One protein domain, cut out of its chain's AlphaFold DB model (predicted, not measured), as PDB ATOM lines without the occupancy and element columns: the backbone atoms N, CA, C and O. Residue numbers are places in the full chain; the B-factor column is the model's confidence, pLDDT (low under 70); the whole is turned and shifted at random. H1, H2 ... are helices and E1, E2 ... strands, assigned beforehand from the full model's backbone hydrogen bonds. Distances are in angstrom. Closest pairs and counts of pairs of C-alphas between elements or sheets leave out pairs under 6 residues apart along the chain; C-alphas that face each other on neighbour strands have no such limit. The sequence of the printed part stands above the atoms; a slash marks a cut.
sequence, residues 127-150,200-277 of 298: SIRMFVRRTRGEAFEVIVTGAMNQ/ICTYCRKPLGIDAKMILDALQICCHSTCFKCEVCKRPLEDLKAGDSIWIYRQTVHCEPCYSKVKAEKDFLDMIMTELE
ATOM      1  N   SER A 127     104.240 166.452 125.870       62.56
ATOM      2  CA  SER A 127     104.948 166.449 124.597       62.56
ATOM      3  C   SER A 127     106.453 166.368 124.853       62.56
ATOM      4  O   SER A 127     107.059 167.274 125.435       62.56
ATOM      5  N   ILE A 128     107.054 165.248 124.459       72.19
ATOM      6  CA  ILE A 128     108.499 165.047 124.542       72.19
ATOM      7  C   ILE A 128     109.131 165.702 123.311       72.19
ATOM      8  O   ILE A 128     108.810 165.351 122.177       72.19
ATOM      9  N   ARG A 129     110.032 166.664 123.522       79.31
ATOM     10  CA  ARG A 129     110.854 167.239 122.452       79.31
ATOM     11  C   ARG A 129     112.023 166.311 122.152       79.31
ATOM     12  O   ARG A 129     112.743 165.885 123.057       79.31
ATOM     13  N   MET A 130     112.230 166.039 120.869       85.25
ATOM     14  CA  MET A 130     113.276 165.145 120.377       85.25
ATOM     15  C   MET A 130     114.060 165.811 119.247       85.25
ATOM     16  O   MET A 130     113.500 166.565 118.454       85.25
ATOM     17  N   PHE A 131     115.359 165.535 119.180       88.44
ATOM     18  CA  PHE A 131     116.250 165.966 118.108       88.44
ATOM     19  C   PHE A 131     116.741 164.746 117.331       88.44
ATOM     20  O   PHE A 131     117.231 163.795 117.933       88.44
ATOM     21  N   VAL A 132     116.627 164.774 116.001       89.81
ATOM     22  CA  VAL A 132     117.078 163.677 115.135       89.81
ATOM     23  C   VAL A 132     118.404 164.047 114.481       89.81
ATOM     24  O   VAL A 132     118.499 165.040 113.761       89.81
ATOM     25  N   ARG A 133     119.420 163.208 114.680       90.75
ATOM     26  CA  ARG A 133     120.735 163.301 114.052       90.75
ATOM     27  C   ARG A 133     120.940 162.132 113.091       90.75
ATOM     28  O   ARG A 133     120.844 160.967 113.463       90.75
ATOM     29  N   ARG A 134     121.273 162.435 111.834       88.94
ATOM     30  CA  ARG A 134     121.698 161.416 110.862       88.94
ATOM     31  C   ARG A 134     123.127 160.974 111.180       88.94
ATOM     32  O   ARG A 134     124.007 161.821 111.345       88.94
ATOM     33  N   THR A 135     123.364 159.665 111.239       85.94
ATOM     34  CA  THR A 135     124.719 159.114 111.392       85.94
ATOM     35  C   THR A 135     125.329 158.757 110.035       85.94
ATOM     36  O   THR A 135     124.659 158.841 109.010       85.94
ATOM     37  N   ARG A 136     126.625 158.410 109.999       75.88
ATOM     38  CA  ARG A 136     127.328 158.044 108.751       75.88
ATOM     39  C   ARG A 136     126.816 156.739 108.111       75.88
ATOM     40  O   ARG A 136     127.176 156.478 106.972       75.88
ATOM     41  N   GLY A 137     126.006 155.950 108.821       76.88
ATOM     42  CA  GLY A 137     125.366 154.734 108.308       76.88
ATOM     43  C   GLY A 137     123.859 154.901 108.094       76.88
ATOM     44  O   GLY A 137     123.328 156.008 108.123       76.88
ATOM     45  N   GLU A 138     123.140 153.787 107.942       83.44
ATOM     46  CA  GLU A 138     121.675 153.788 107.753       83.44
ATOM     47  C   GLU A 138     120.881 154.047 109.054       83.44
ATOM     48  O   GLU A 138     119.659 153.890 109.089       83.44
ATOM     49  N   ALA A 139     121.566 154.404 110.143       88.44
ATOM     50  CA  ALA A 139     120.961 154.650 111.443       88.44
ATOM     51  C   ALA A 139     120.778 156.147 111.728       88.44
ATOM     52  O   ALA A 139     121.621 156.990 111.395       88.44
ATOM     53  N   PHE A 140     119.698 156.465 112.429       91.00
ATOM     54  CA  PHE A 140     119.407 157.786 112.966       91.00
ATOM     55  C   PHE A 140     119.458 157.738 114.487       91.00
ATOM     56  O   PHE A 140     118.890 156.842 115.106       91.00
ATOM     57  N   GLU A 141     120.124 158.715 115.083       92.69
ATOM     58  CA  GLU A 141     120.143 158.934 116.523       92.69
ATOM     59  C   GLU A 141     119.038 159.939 116.870       92.69
ATOM     60  O   GLU A 141     118.897 160.975 116.219       92.69
ATOM     61  N   VAL A 142     118.222 159.627 117.869       90.94
ATOM     62  CA  VAL A 142     117.121 160.459 118.354       90.94
ATOM     63  C   VAL A 142     117.383 160.777 119.817       90.94
ATOM     64  O   VAL A 142     117.328 159.895 120.667       90.94
ATOM     65  N   ILE A 143     117.665 162.043 120.107       90.69
ATOM     66  CA  ILE A 143     118.041 162.519 121.439       90.69
ATOM     67  C   ILE A 143     116.851 163.239 122.061       90.69
ATOM     68  O   ILE A 143     116.295 164.168 121.468       90.69
ATOM     69  N   VAL A 144     116.472 162.845 123.271       87.81
ATOM     70  CA  VAL A 144     115.424 163.527 124.033       87.81
ATOM     71  C   VAL A 144     115.981 164.828 124.604       87.81
ATOM     72  O   VAL A 144     116.953 164.822 125.353       87.81
ATOM     73  N   THR A 145     115.381 165.968 124.257       83.56
ATOM     74  CA  THR A 145     115.880 167.300 124.661       83.56
ATOM     75  C   THR A 145     115.072 167.938 125.792       83.56
ATOM     76  O   THR A 145     115.549 168.876 126.425       83.56
ATOM     77  N   GLY A 146     113.879 167.422 126.100       73.69
ATOM     78  CA  GLY A 146     113.088 167.839 127.261       73.69
ATOM     79  C   GLY A 146     111.600 167.520 127.124       73.69
ATOM     80  O   GLY A 146     111.117 167.237 126.031       73.69
ATOM     81  N   ALA A 147     110.860 167.589 128.231       63.69
ATOM     82  CA  ALA A 147     109.401 167.509 128.238       63.69
ATOM     83  C   ALA A 147     108.825 168.923 128.391       63.69
ATOM     84  O   ALA A 147     109.154 169.619 129.350       63.69
ATOM     85  N   MET A 148     107.979 169.353 127.453       54.50
ATOM     86  CA  MET A 148     107.168 170.559 127.624       54.50
ATOM     87  C   MET A 148     105.770 170.127 128.055       54.50
ATOM     88  O   MET A 148     105.119 169.353 127.347       54.50
ATOM     89  N   ASN A 149     105.316 170.642 129.197       51.03
ATOM     90  CA  ASN A 149     103.902 170.613 129.547       51.03
ATOM     91  C   ASN A 149     103.186 171.509 128.532       51.03
ATOM     92  O   ASN A 149     103.462 172.708 128.471       51.03
ATOM     93  N   GLN A 150     102.336 170.932 127.684       51.62
ATOM     94  CA  GLN A 150     101.448 171.738 126.854       51.62
ATOM     95  C   GLN A 150     100.279 172.170 127.722       51.62
ATOM     96  O   GLN A 150      99.256 171.500 127.765       51.62
ATOM     97  N   ILE A 200      97.580 158.837 111.529       86.00
ATOM     98  CA  ILE A 200      97.450 157.388 111.784       86.00
ATOM     99  C   ILE A 200      98.758 156.876 112.382       86.00
ATOM    100  O   ILE A 200      99.835 157.176 111.871       86.00
ATOM    101  N   CYS A 201      98.672 156.058 113.432       87.25
ATOM    102  CA  CYS A 201      99.849 155.449 114.037       87.25
ATOM    103  C   CYS A 201     100.550 154.529 113.036       87.25
ATOM    104  O   CYS A 201      99.945 153.584 112.520       87.25
ATOM    105  N   THR A 202     101.839 154.750 112.801       87.12
ATOM    106  CA  THR A 202     102.649 153.941 111.879       87.12
ATOM    107  C   THR A 202     102.747 152.477 112.306       87.12
ATOM    108  O   THR A 202     102.798 151.600 111.444       87.12
ATOM    109  N   TYR A 203     102.705 152.201 113.614       86.88
ATOM    110  CA  TYR A 203     102.853 150.852 114.166       86.88
ATOM    111  C   TYR A 203     101.528 150.101 114.302       86.88
ATOM    112  O   TYR A 203     101.391 148.999 113.781       86.88
ATOM    113  N   CYS A 204     100.534 150.672 114.989       88.00
ATOM    114  CA  CYS A 204      99.279 149.963 115.266       88.00
ATOM    115  C   CYS A 204      98.164 150.259 114.252       88.00
ATOM    116  O   CYS A 204      97.094 149.662 114.346       88.00
ATOM    117  N   ARG A 205      98.395 151.180 113.301       89.25
ATOM    118  CA  ARG A 205      97.443 151.600 112.253       89.25
ATOM    119  C   ARG A 205      96.106 152.141 112.769       89.25
ATOM    120  O   ARG A 205      95.166 152.305 111.999       89.25
ATOM    121  N   LYS A 206      96.027 152.459 114.062       86.88
ATOM    122  CA  LYS A 206      94.877 153.121 114.685       86.88
ATOM    123  C   LYS A 206      95.047 154.641 114.608       86.88
ATOM    124  O   LYS A 206      96.190 155.110 114.590       86.88
ATOM    125  N   PRO A 207      93.948 155.413 114.580       85.81
ATOM    126  CA  PRO A 207      94.032 156.867 114.636       85.81
ATOM    127  C   PRO A 207      94.775 157.315 115.906       85.81
ATOM    128  O   PRO A 207      94.525 156.812 117.004       85.81
ATOM    129  N   LEU A 208      95.717 158.241 115.741       79.00
ATOM    130  CA  LEU A 208      96.319 159.022 116.814       79.00
ATOM    131  C   LEU A 208      95.254 160.053 117.194       79.00
ATOM    132  O   LEU A 208      94.825 160.843 116.354       79.00
ATOM    133  N   GLY A 209      94.726 159.947 118.411       75.56
ATOM    134  CA  GLY A 209      93.743 160.894 118.927       75.56
ATOM    135  C   GLY A 209      94.343 162.289 119.127       75.56
ATOM    136  O   GLY A 209      95.364 162.647 118.543       75.56
ATOM    137  N   ILE A 210      93.700 163.084 119.978       69.94
ATOM    138  CA  ILE A 210      94.215 164.399 120.393       69.94
ATOM    139  C   ILE A 210      95.397 164.228 121.376       69.94
ATOM    140  O   ILE A 210      96.233 165.119 121.509       69.94
ATOM    141  N   ASP A 211      95.490 163.056 122.008       62.94
ATOM    142  CA  ASP A 211      96.393 162.762 123.122       62.94
ATOM    143  C   ASP A 211      97.847 162.476 122.700       62.94
ATOM    144  O   ASP A 211      98.183 162.391 121.515       62.94
ATOM    145  N   ALA A 212      98.718 162.324 123.706       64.12
ATOM    146  CA  ALA A 212     100.177 162.229 123.609       64.12
ATOM    147  C   ALA A 212     100.677 161.382 122.420       64.12
ATOM    148  O   ALA A 212     100.681 160.145 122.438       64.12
ATOM    149  N   LYS A 213     101.147 162.079 121.379       76.56
ATOM    150  CA  LYS A 213     101.736 161.489 120.177       76.56
ATOM    151  C   LYS A 213     103.230 161.756 120.115       76.56
ATOM    152  O   LYS A 213     103.699 162.861 120.382       76.56
ATOM    153  N   MET A 214     103.971 160.730 119.722       76.06
ATOM    154  CA  MET A 214     105.379 160.841 119.384       76.06
ATOM    155  C   MET A 214     105.497 161.048 117.880       76.06
ATOM    156  O   MET A 214     105.075 160.192 117.096       76.06
ATOM    157  N   ILE A 215     106.046 162.200 117.495       80.88
ATOM    158  CA  ILE A 215     106.249 162.578 116.098       80.88
ATOM    159  C   ILE A 215     107.735 162.811 115.851       80.88
ATOM    160  O   ILE A 215     108.375 163.620 116.519       80.88
ATOM    161  N   LEU A 216     108.266 162.105 114.859       83.19
ATOM    162  CA  LEU A 216     109.612 162.271 114.332       83.19
ATOM    163  C   LEU A 216     109.490 162.638 112.852       83.19
ATOM    164  O   LEU A 216     109.583 161.771 111.980       83.19
ATOM    165  N   ASP A 217     109.279 163.925 112.575       79.62
ATOM    166  CA  ASP A 217     109.011 164.442 111.223       79.62
ATOM    167  C   ASP A 217     110.107 164.065 110.222       79.62
ATOM    168  O   ASP A 217     109.823 163.625 109.109       79.62
ATOM    169  N   ALA A 218     111.373 164.153 110.645       80.12
ATOM    170  CA  ALA A 218     112.531 163.814 109.817       80.12
ATOM    171  C   ALA A 218     112.544 162.347 109.345       80.12
ATOM    172  O   ALA A 218     113.236 162.018 108.383       80.12
ATOM    173  N   LEU A 219     111.795 161.475 110.025       81.81
ATOM    174  CA  LEU A 219     111.704 160.040 109.754       81.81
ATOM    175  C   LEU A 219     110.295 159.611 109.334       81.81
ATOM    176  O   LEU A 219     110.067 158.422 109.118       81.81
ATOM    177  N   GLN A 220     109.361 160.565 109.226       82.12
ATOM    178  CA  GLN A 220     107.943 160.330 108.937       82.12
ATOM    179  C   GLN A 220     107.299 159.295 109.878       82.12
ATOM    180  O   GLN A 220     106.456 158.497 109.467       82.12
ATOM    181  N   ILE A 221     107.704 159.284 111.152       85.06
ATOM    182  CA  ILE A 221     107.130 158.388 112.164       85.06
ATOM    183  C   ILE A 221     106.174 159.186 113.040       85.06
ATOM    184  O   ILE A 221     106.600 160.079 113.767       85.06
ATOM    185  N   CYS A 222     104.900 158.806 113.014       85.00
ATOM    186  CA  CYS A 222     103.867 159.303 113.918       85.00
ATOM    187  C   CYS A 222     103.272 158.104 114.655       85.00
ATOM    188  O   CYS A 222     102.733 157.194 114.024       85.00
ATOM    189  N   CYS A 223     103.370 158.065 115.980       86.62
ATOM    190  CA  CYS A 223     102.906 156.919 116.756       86.62
ATOM    191  C   CYS A 223     102.393 157.301 118.145       86.62
ATOM    192  O   CYS A 223     102.680 158.384 118.655       86.62
ATOM    193  N   HIS A 224     101.609 156.406 118.752       85.50
ATOM    194  CA  HIS A 224     101.231 156.531 120.160       85.50
ATOM    195  C   HIS A 224     102.483 156.383 121.026       85.50
ATOM    196  O   HIS A 224     103.348 155.573 120.684       85.50
ATOM    197  N   SER A 225     102.542 157.079 122.163       82.12
ATOM    198  CA  SER A 225     103.607 156.878 123.159       82.12
ATOM    199  C   SER A 225     103.791 155.386 123.489       82.12
ATOM    200  O   SER A 225     104.898 154.857 123.429       82.12
ATOM    201  N   THR A 226     102.675 154.667 123.648       82.44
ATOM    202  CA  THR A 226     102.645 153.236 123.997       82.44
ATOM    203  C   THR A 226     103.112 152.323 122.865       82.44
ATOM    204  O   THR A 226     103.537 151.187 123.086       82.44
ATOM    205  N   CYS A 227     103.024 152.800 121.621       86.69
ATOM    206  CA  CYS A 227     103.510 152.075 120.452       86.69
ATOM    207  C   CYS A 227     105.013 152.267 120.246       86.69
ATOM    208  O   CYS A 227     105.633 151.460 119.553       86.69
ATOM    209  N   PHE A 228     105.598 153.304 120.842       87.69
ATOM    210  CA  PHE A 228     107.012 153.603 120.715       87.69
ATOM    211  C   PHE A 228     107.826 152.761 121.703       87.69
ATOM    212  O   PHE A 228     108.121 153.146 122.836       87.69
ATOM    213  N   LYS A 229     108.170 151.548 121.265       90.50
ATOM    214  CA  LYS A 229     108.918 150.563 122.050       90.50
ATOM    215  C   LYS A 229     110.102 150.015 121.276       90.50
ATOM    216  O   LYS A 229     110.082 149.939 120.050       90.50
ATOM    217  N   CYS A 230     111.125 149.598 122.012       91.94
ATOM    218  CA  CYS A 230     112.299 148.972 121.420       91.94
ATOM    219  C   CYS A 230     111.925 147.637 120.763       91.94
ATOM    220  O   CYS A 230     111.276 146.794 121.382       91.94
ATOM    221  N   GLU A 231     112.392 147.403 119.540       91.31
ATOM    222  CA  GLU A 231     112.077 146.186 118.793       91.31
ATOM    223  C   GLU A 231     112.711 144.933 119.413       91.31
ATOM    224  O   GLU A 231     112.130 143.856 119.341       91.31
ATOM    225  N   VAL A 232     113.856 145.069 120.089       91.50
ATOM    226  CA  VAL A 232     114.602 143.935 120.664       91.50
ATOM    227  C   VAL A 232     114.088 143.570 122.055       91.50
ATOM    228  O   VAL A 232     113.696 142.433 122.297       91.50
ATOM    229  N   CYS A 233     114.067 144.525 122.990       91.25
ATOM    230  CA  CYS A 233     113.661 144.249 124.373       91.25
ATOM    231  C   CYS A 233     112.161 144.442 124.629       91.25
ATOM    232  O   CYS A 233     111.703 144.177 125.737       91.25
ATOM    233  N   LYS A 234     111.405 144.925 123.630       90.31
ATOM    234  CA  LYS A 234     109.954 145.183 123.682       90.31
ATOM    235  C   LYS A 234     109.504 146.152 124.783       90.31
ATOM    236  O   LYS A 234     108.302 146.321 124.976       90.31
ATOM    237  N   ARG A 235     110.440 146.821 125.466       88.00
ATOM    238  CA  ARG A 235     110.145 147.807 126.512       88.00
ATOM    239  C   ARG A 235     109.666 149.124 125.890       88.00
ATOM    240  O   ARG A 235     110.289 149.558 124.910       88.00
ATOM    241  N   PRO A 236     108.599 149.740 126.432       85.94
ATOM    242  CA  PRO A 236     108.190 151.081 126.033       85.94
ATOM    243  C   PRO A 236     109.310 152.074 126.350       85.94
ATOM    244  O   PRO A 236     110.047 151.911 127.321       85.94
ATOM    245  N   LEU A 237     109.455 153.080 125.496       83.94
ATOM    246  CA  LEU A 237     110.457 154.141 125.622       83.94
ATOM    247  C   LEU A 237     109.810 155.443 126.122       83.94
ATOM    248  O   LEU A 237     110.227 156.538 125.762       83.94
ATOM    249  N   GLU A 238     108.757 155.317 126.927       74.81
ATOM    250  CA  GLU A 238     107.976 156.443 127.450       74.81
ATOM    251  C   GLU A 238     108.692 157.157 128.608       74.81
ATOM    252  O   GLU A 238     108.566 158.371 128.754       74.81
ATOM    253  N   ASP A 239     109.513 156.433 129.374       76.94
ATOM    254  CA  ASP A 239     110.220 156.944 130.560       76.94
ATOM    255  C   ASP A 239     111.552 157.650 130.245       76.94
ATOM    256  O   ASP A 239     112.409 157.802 131.122       76.94
ATOM    257  N   LEU A 240     111.760 158.064 128.993       78.44
ATOM    258  CA  LEU A 240     113.012 158.694 128.583       78.44
ATOM    259  C   LEU A 240     113.146 160.107 129.152       78.44
ATOM    260  O   LEU A 240     112.246 160.948 129.057       78.44
ATOM    261  N   LYS A 241     114.315 160.384 129.718       81.44
ATOM    262  CA  LYS A 241     114.696 161.675 130.286       81.44
ATOM    263  C   LYS A 241     115.458 162.505 129.262       81.44
ATOM    264  O   LYS A 241     115.952 162.002 128.256       81.44
ATOM    265  N   ALA A 242     115.569 163.804 129.529       83.38
ATOM    266  CA  ALA A 242     116.433 164.670 128.738       83.38
ATOM    267  C   ALA A 242     117.873 164.127 128.750       83.38
ATOM    268  O   ALA A 242     118.429 163.882 129.819       83.38
ATOM    269  N   GLY A 243     118.452 163.949 127.565       84.50
ATOM    270  CA  GLY A 243     119.762 163.335 127.350       84.50
ATOM    271  C   GLY A 243     119.710 161.876 126.893       84.50
ATOM    272  O   GLY A 243     120.695 161.402 126.329       84.50
ATOM    273  N   ASP A 244     118.582 161.180 127.053       88.12
ATOM    274  CA  ASP A 244     118.485 159.792 126.608       88.12
ATOM    275  C   ASP A 244     118.469 159.699 125.078       88.12
ATOM    276  O   ASP A 244     117.864 160.522 124.380       88.12
ATOM    277  N   SER A 245     119.136 158.664 124.565       90.69
ATOM    278  CA  SER A 245     119.328 158.441 123.134       90.69
ATOM    279  C   SER A 245     118.633 157.164 122.666       90.69
ATOM    280  O   SER A 245     118.837 156.064 123.188       90.69
ATOM    281  N   ILE A 246     117.807 157.311 121.640       91.38
ATOM    282  CA  ILE A 246     117.132 156.234 120.923       91.38
ATOM    283  C   ILE A 246     117.768 156.122 119.540       91.38
ATOM    284  O   ILE A 246     118.200 157.111 118.956       91.38
ATOM    285  N   TRP A 247     117.776 154.923 118.980       93.25
ATOM    286  CA  TRP A 247     118.320 154.665 117.657       93.25
ATOM    287  C   TRP A 247     117.239 154.129 116.736       93.25
ATOM    288  O   TRP A 247     116.494 153.223 117.103       93.25
ATOM    289  N   ILE A 248     117.151 154.676 115.531       91.38
ATOM    290  CA  ILE A 248     116.235 154.204 114.498       91.38
ATOM    291  C   ILE A 248     117.057 153.640 113.355       91.38
ATOM    292  O   ILE A 248     117.845 154.347 112.733       91.38
ATOM    293  N   TYR A 249     116.861 152.357 113.087       88.94
ATOM    294  CA  TYR A 249     117.576 151.606 112.067       88.94
ATOM    295  C   TYR A 249     116.562 150.830 111.233       88.94
ATOM    296  O   TYR A 249     115.692 150.182 111.799       88.94
ATOM    297  N   ARG A 250     116.621 150.921 109.897       84.69
ATOM    298  CA  ARG A 250     115.679 150.239 108.977       84.69
ATOM    299  C   ARG A 250     114.197 150.370 109.384       84.69
ATOM    300  O   ARG A 250     113.450 149.397 109.357       84.69
ATOM    301  N   GLN A 251     113.773 151.580 109.756       82.19
ATOM    302  CA  GLN A 251     112.405 151.896 110.204       82.19
ATOM    303  C   GLN A 251     111.987 151.287 111.563       82.19
ATOM    304  O   GLN A 251     110.849 151.482 111.995       82.19
ATOM    305  N   THR A 252     112.883 150.599 112.275       88.19
ATOM    306  CA  THR A 252     112.633 150.058 113.619       88.19
ATOM    307  C   THR A 252     113.362 150.855 114.695       88.19
ATOM    308  O   THR A 252     114.418 151.439 114.459       88.19
ATOM    309  N   VAL A 253     112.773 150.894 115.890       90.50
ATOM    310  CA  VAL A 253     113.269 151.663 117.037       90.50
ATOM    311  C   VAL A 253     114.048 150.742 117.972       90.50
ATOM    312  O   VAL A 253     113.589 149.653 118.313       90.50
ATOM    313  N   HIS A 254     115.209 151.188 118.433       92.44
ATOM    314  CA  HIS A 254     116.091 150.466 119.338       92.44
ATOM    315  C   HIS A 254     116.523 151.385 120.483       92.44
ATOM    316  O   HIS A 254     116.898 152.532 120.259       92.44
ATOM    317  N   CYS A 255     116.515 150.884 121.720       92.12
ATOM    318  CA  CYS A 255     117.239 151.566 122.794       92.12
ATOM    319  C   CYS A 255     118.748 151.438 122.568       92.12
ATOM    320  O   CYS A 255     119.197 150.465 121.956       92.12
ATOM    321  N   GLU A 256     119.527 152.377 123.100       91.19
ATOM    322  CA  GLU A 256     120.988 152.401 122.967       91.19
ATOM    323  C   GLU A 256     121.661 151.030 123.223       91.19
ATOM    324  O   GLU A 256     122.366 150.553 122.331       91.19
ATOM    325  N   PRO A 257     121.379 150.293 124.320       91.31
ATOM    326  CA  PRO A 257     122.013 148.991 124.546       91.31
ATOM    327  C   PRO A 257     121.655 147.925 123.504       91.31
ATOM    328  O   PRO A 257     122.454 147.033 123.221       91.31
ATOM    329  N   CYS A 258     120.435 147.970 122.959       92.44
ATOM    330  CA  CYS A 258     120.004 147.020 121.935       92.44
ATOM    331  C   CYS A 258     120.593 147.374 120.573       92.44
ATOM    332  O   CYS A 258     120.983 146.475 119.831       92.44
ATOM    333  N   TYR A 259     120.693 148.665 120.262       92.19
ATOM    334  CA  TYR A 259     121.299 149.126 119.025       92.19
ATOM    335  C   TYR A 259     122.770 148.718 118.930       92.19
ATOM    336  O   TYR A 259     123.167 148.177 117.906       92.19
ATOM    337  N   SER A 260     123.553 148.862 120.004       90.56
ATOM    338  CA  SER A 260     124.967 148.457 120.011       90.56
ATOM    339  C   SER A 260     125.173 146.980 119.653       90.56
ATOM    340  O   SER A 260     126.142 146.643 118.981       90.56
ATOM    341  N   LYS A 261     124.241 146.101 120.047       89.44
ATOM    342  CA  LYS A 261     124.283 144.673 119.692       89.44
ATOM    343  C   LYS A 261     123.965 144.442 118.218       89.44
ATOM    344  O   LYS A 261     124.725 143.766 117.537       89.44
ATOM    345  N   VAL A 262     122.871 145.039 117.737       87.94
ATOM    346  CA  VAL A 262     122.447 144.931 116.330       87.94
ATOM    347  C   VAL A 262     123.520 145.499 115.405       87.94
ATOM    348  O   VAL A 262     123.817 144.911 114.373       87.94
ATOM    349  N   LYS A 263     124.131 146.620 115.796       86.69
ATOM    350  CA  LYS A 263     125.213 147.253 115.052       86.69
ATOM    351  C   LYS A 263     126.453 146.361 114.995       86.69
ATOM    352  O   LYS A 263     126.991 146.190 113.917       86.69
ATOM    353  N   ALA A 264     126.873 145.752 116.105       82.69
ATOM    354  CA  ALA A 264     128.045 144.871 116.113       82.69
ATOM    355  C   ALA A 264     127.865 143.628 115.221       82.69
ATOM    356  O   ALA A 264     128.794 143.229 114.523       82.69
ATOM    357  N   GLU A 265     126.671 143.033 115.216       80.50
ATOM    358  CA  GLU A 265     126.345 141.899 114.341       80.50
ATOM    359  C   GLU A 265     126.350 142.304 112.857       80.50
ATOM    360  O   GLU A 265     126.856 141.581 112.001       80.50
ATOM    361  N   LYS A 266     125.833 143.499 112.561       76.62
ATOM    362  CA  LYS A 266     125.817 144.089 111.219       76.62
ATOM    363  C   LYS A 266     127.197 144.492 110.725       76.62
ATOM    364  O   LYS A 266     127.532 144.133 109.610       76.62
ATOM    365  N   ASP A 267     127.995 145.173 111.542       79.56
ATOM    366  CA  ASP A 267     129.357 145.584 111.192       79.56
ATOM    367  C   ASP A 267     130.205 144.348 110.823       79.56
ATOM    368  O   ASP A 267     131.022 144.405 109.907       79.56
ATOM    369  N   PHE A 268     129.960 143.200 111.472       79.31
ATOM    370  CA  PHE A 268     130.578 141.927 111.102       79.31
ATOM    371  C   PHE A 268     130.094 141.405 109.739       79.31
ATOM    372  O   PHE A 268     130.913 141.020 108.911       79.31
ATOM    373  N   LEU A 269     128.784 141.414 109.474       74.69
ATOM    374  CA  LEU A 269     128.235 140.985 108.180       74.69
ATOM    375  C   LEU A 269     128.636 141.916 107.030       74.69
ATOM    376  O   LEU A 269     129.002 141.433 105.965       74.69
ATOM    377  N   ASP A 270     128.613 143.231 107.243       75.69
ATOM    378  CA  ASP A 270     129.013 144.229 106.253       75.69
ATOM    379  C   ASP A 270     130.515 144.092 105.933       75.69
ATOM    380  O   ASP A 270     130.905 144.197 104.770       75.69
ATOM    381  N   MET A 271     131.358 143.758 106.923       74.19
ATOM    382  CA  MET A 271     132.775 143.427 106.703       74.19
ATOM    383  C   MET A 271     132.941 142.193 105.804       74.19
ATOM    384  O   MET A 271     133.684 142.249 104.828       74.19
ATOM    385  N   ILE A 272     132.209 141.107 106.077       76.50
ATOM    386  CA  ILE A 272     132.264 139.877 105.267       76.50
ATOM    387  C   ILE A 272     131.736 140.109 103.843       76.50
ATOM    388  O   ILE A 272     132.321 139.627 102.874       76.50
ATOM    389  N   MET A 273     130.652 140.870 103.687       73.25
ATOM    390  CA  MET A 273     130.093 141.184 102.367       73.25
ATOM    391  C   MET A 273     131.032 142.077 101.542       73.25
ATOM    392  O   MET A 273     131.160 141.869 100.337       73.25
ATOM    393  N   THR A 274     131.758 142.999 102.184       72.69
ATOM    394  CA  THR A 274     132.776 143.834 101.519       72.69
ATOM    395  C   THR A 274     133.963 142.998 101.012       72.69
ATOM    396  O   THR A 274     134.518 143.284  99.949       72.69
ATOM    397  N   GLU A 275     134.348 141.936 101.733       66.69
ATOM    398  CA  GLU A 275     135.397 141.005 101.287       66.69
ATOM    399  C   GLU A 275     134.961 140.165 100.073       66.69
ATOM    400  O   GLU A 275     135.760 139.934  99.163       66.69
ATOM    401  N   LEU A 276     133.687 139.759 100.011       61.44
ATOM    402  CA  LEU A 276     133.140 138.996  98.885       61.44
ATOM    403  C   LEU A 276     133.013 139.844  97.609       61.44
ATOM    404  O   LEU A 276     133.408 139.378  96.539       61.44
ATOM    405  N   GLU A 277     132.580 141.104  97.710       59.75
ATOM    406  CA  GLU A 277     132.521 142.024  96.559       59.75
ATOM    407  C   GLU A 277     133.916 142.348  95.988       59.75
ATOM    408  O   GLU A 277     134.078 142.500  94.773       59.75
TER     409      GLU A 277
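Overview. This is residues 127 to 150 and 200 to 277 of the 298 residues of the protein "Sciellin isoform x3" of Limosa lapponica baueri (UniProt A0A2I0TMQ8). A strongly twisted sheet of four strands makes most of a compact body with the small hairpin E3 and E4, whose strand E3 comes near E1, and the long loop of residues 225 to 244 that joins the two; from this body the helix H1 sticks out as an arm with its residues 264 to 277. The printed part has 102 residues with six named strands and one named helix, in the order E1 E2 E3 E4 E5 E6 H1, mixed in class. The larger sheet runs E1 - E2 - E5 - E6, all antiparallel. The whole is only just compact, close to loose, with a radius of gyration of the C-alphas of 15.0 A, and spans 52 by 29 by 24 A.

Arrangement. Look first at the hairpin of E1, residues 127 to 134, and E2, residues 139 to 149, where N 131 and O 143 are 2.8 A apart. On E2's other side find E5, residues 245 to 249, with N 142 and O 246 2.7 A apart. E5 forms a hairpin with E6, residues 252 to 255; N 254 and O 247 are 2.7 A apart. H1, residues 256 to 277, only grazes this sheet with residues 256 to 263; its closest C-alpha pair with E5 is Ile 246 and Glu 256, 5.8 A. In H1, 17 of 18 O i to N i+4 pairs are within hydrogen-bond range. The hairpin of E3, residues 213 to 216, and E4, residues 221 to 224, has N 216 and O 221 2.8 A apart. The closest C-alphas of E1 and E3 are Ile 128 and Met 214, 7.4 A.

Along the chain. Find C-alpha 127 at (104.948, 166.449, 124.597); E1 runs 22.2 A from there. E2 measures 29.6 A, E5 13.1 A. From C-alpha 256, H1 runs 30.6 A to C-alpha 277 at (132.521, 142.024, 96.559).

Size, cuts and confidence. Residues 151 to 199 are not printed; C-alphas 150 and 200 are 21.2 A apart. The link E4 to E5 is long. Confidence is under 70 at residues 127, 147 to 150, 210 to 212 and 275 to 277.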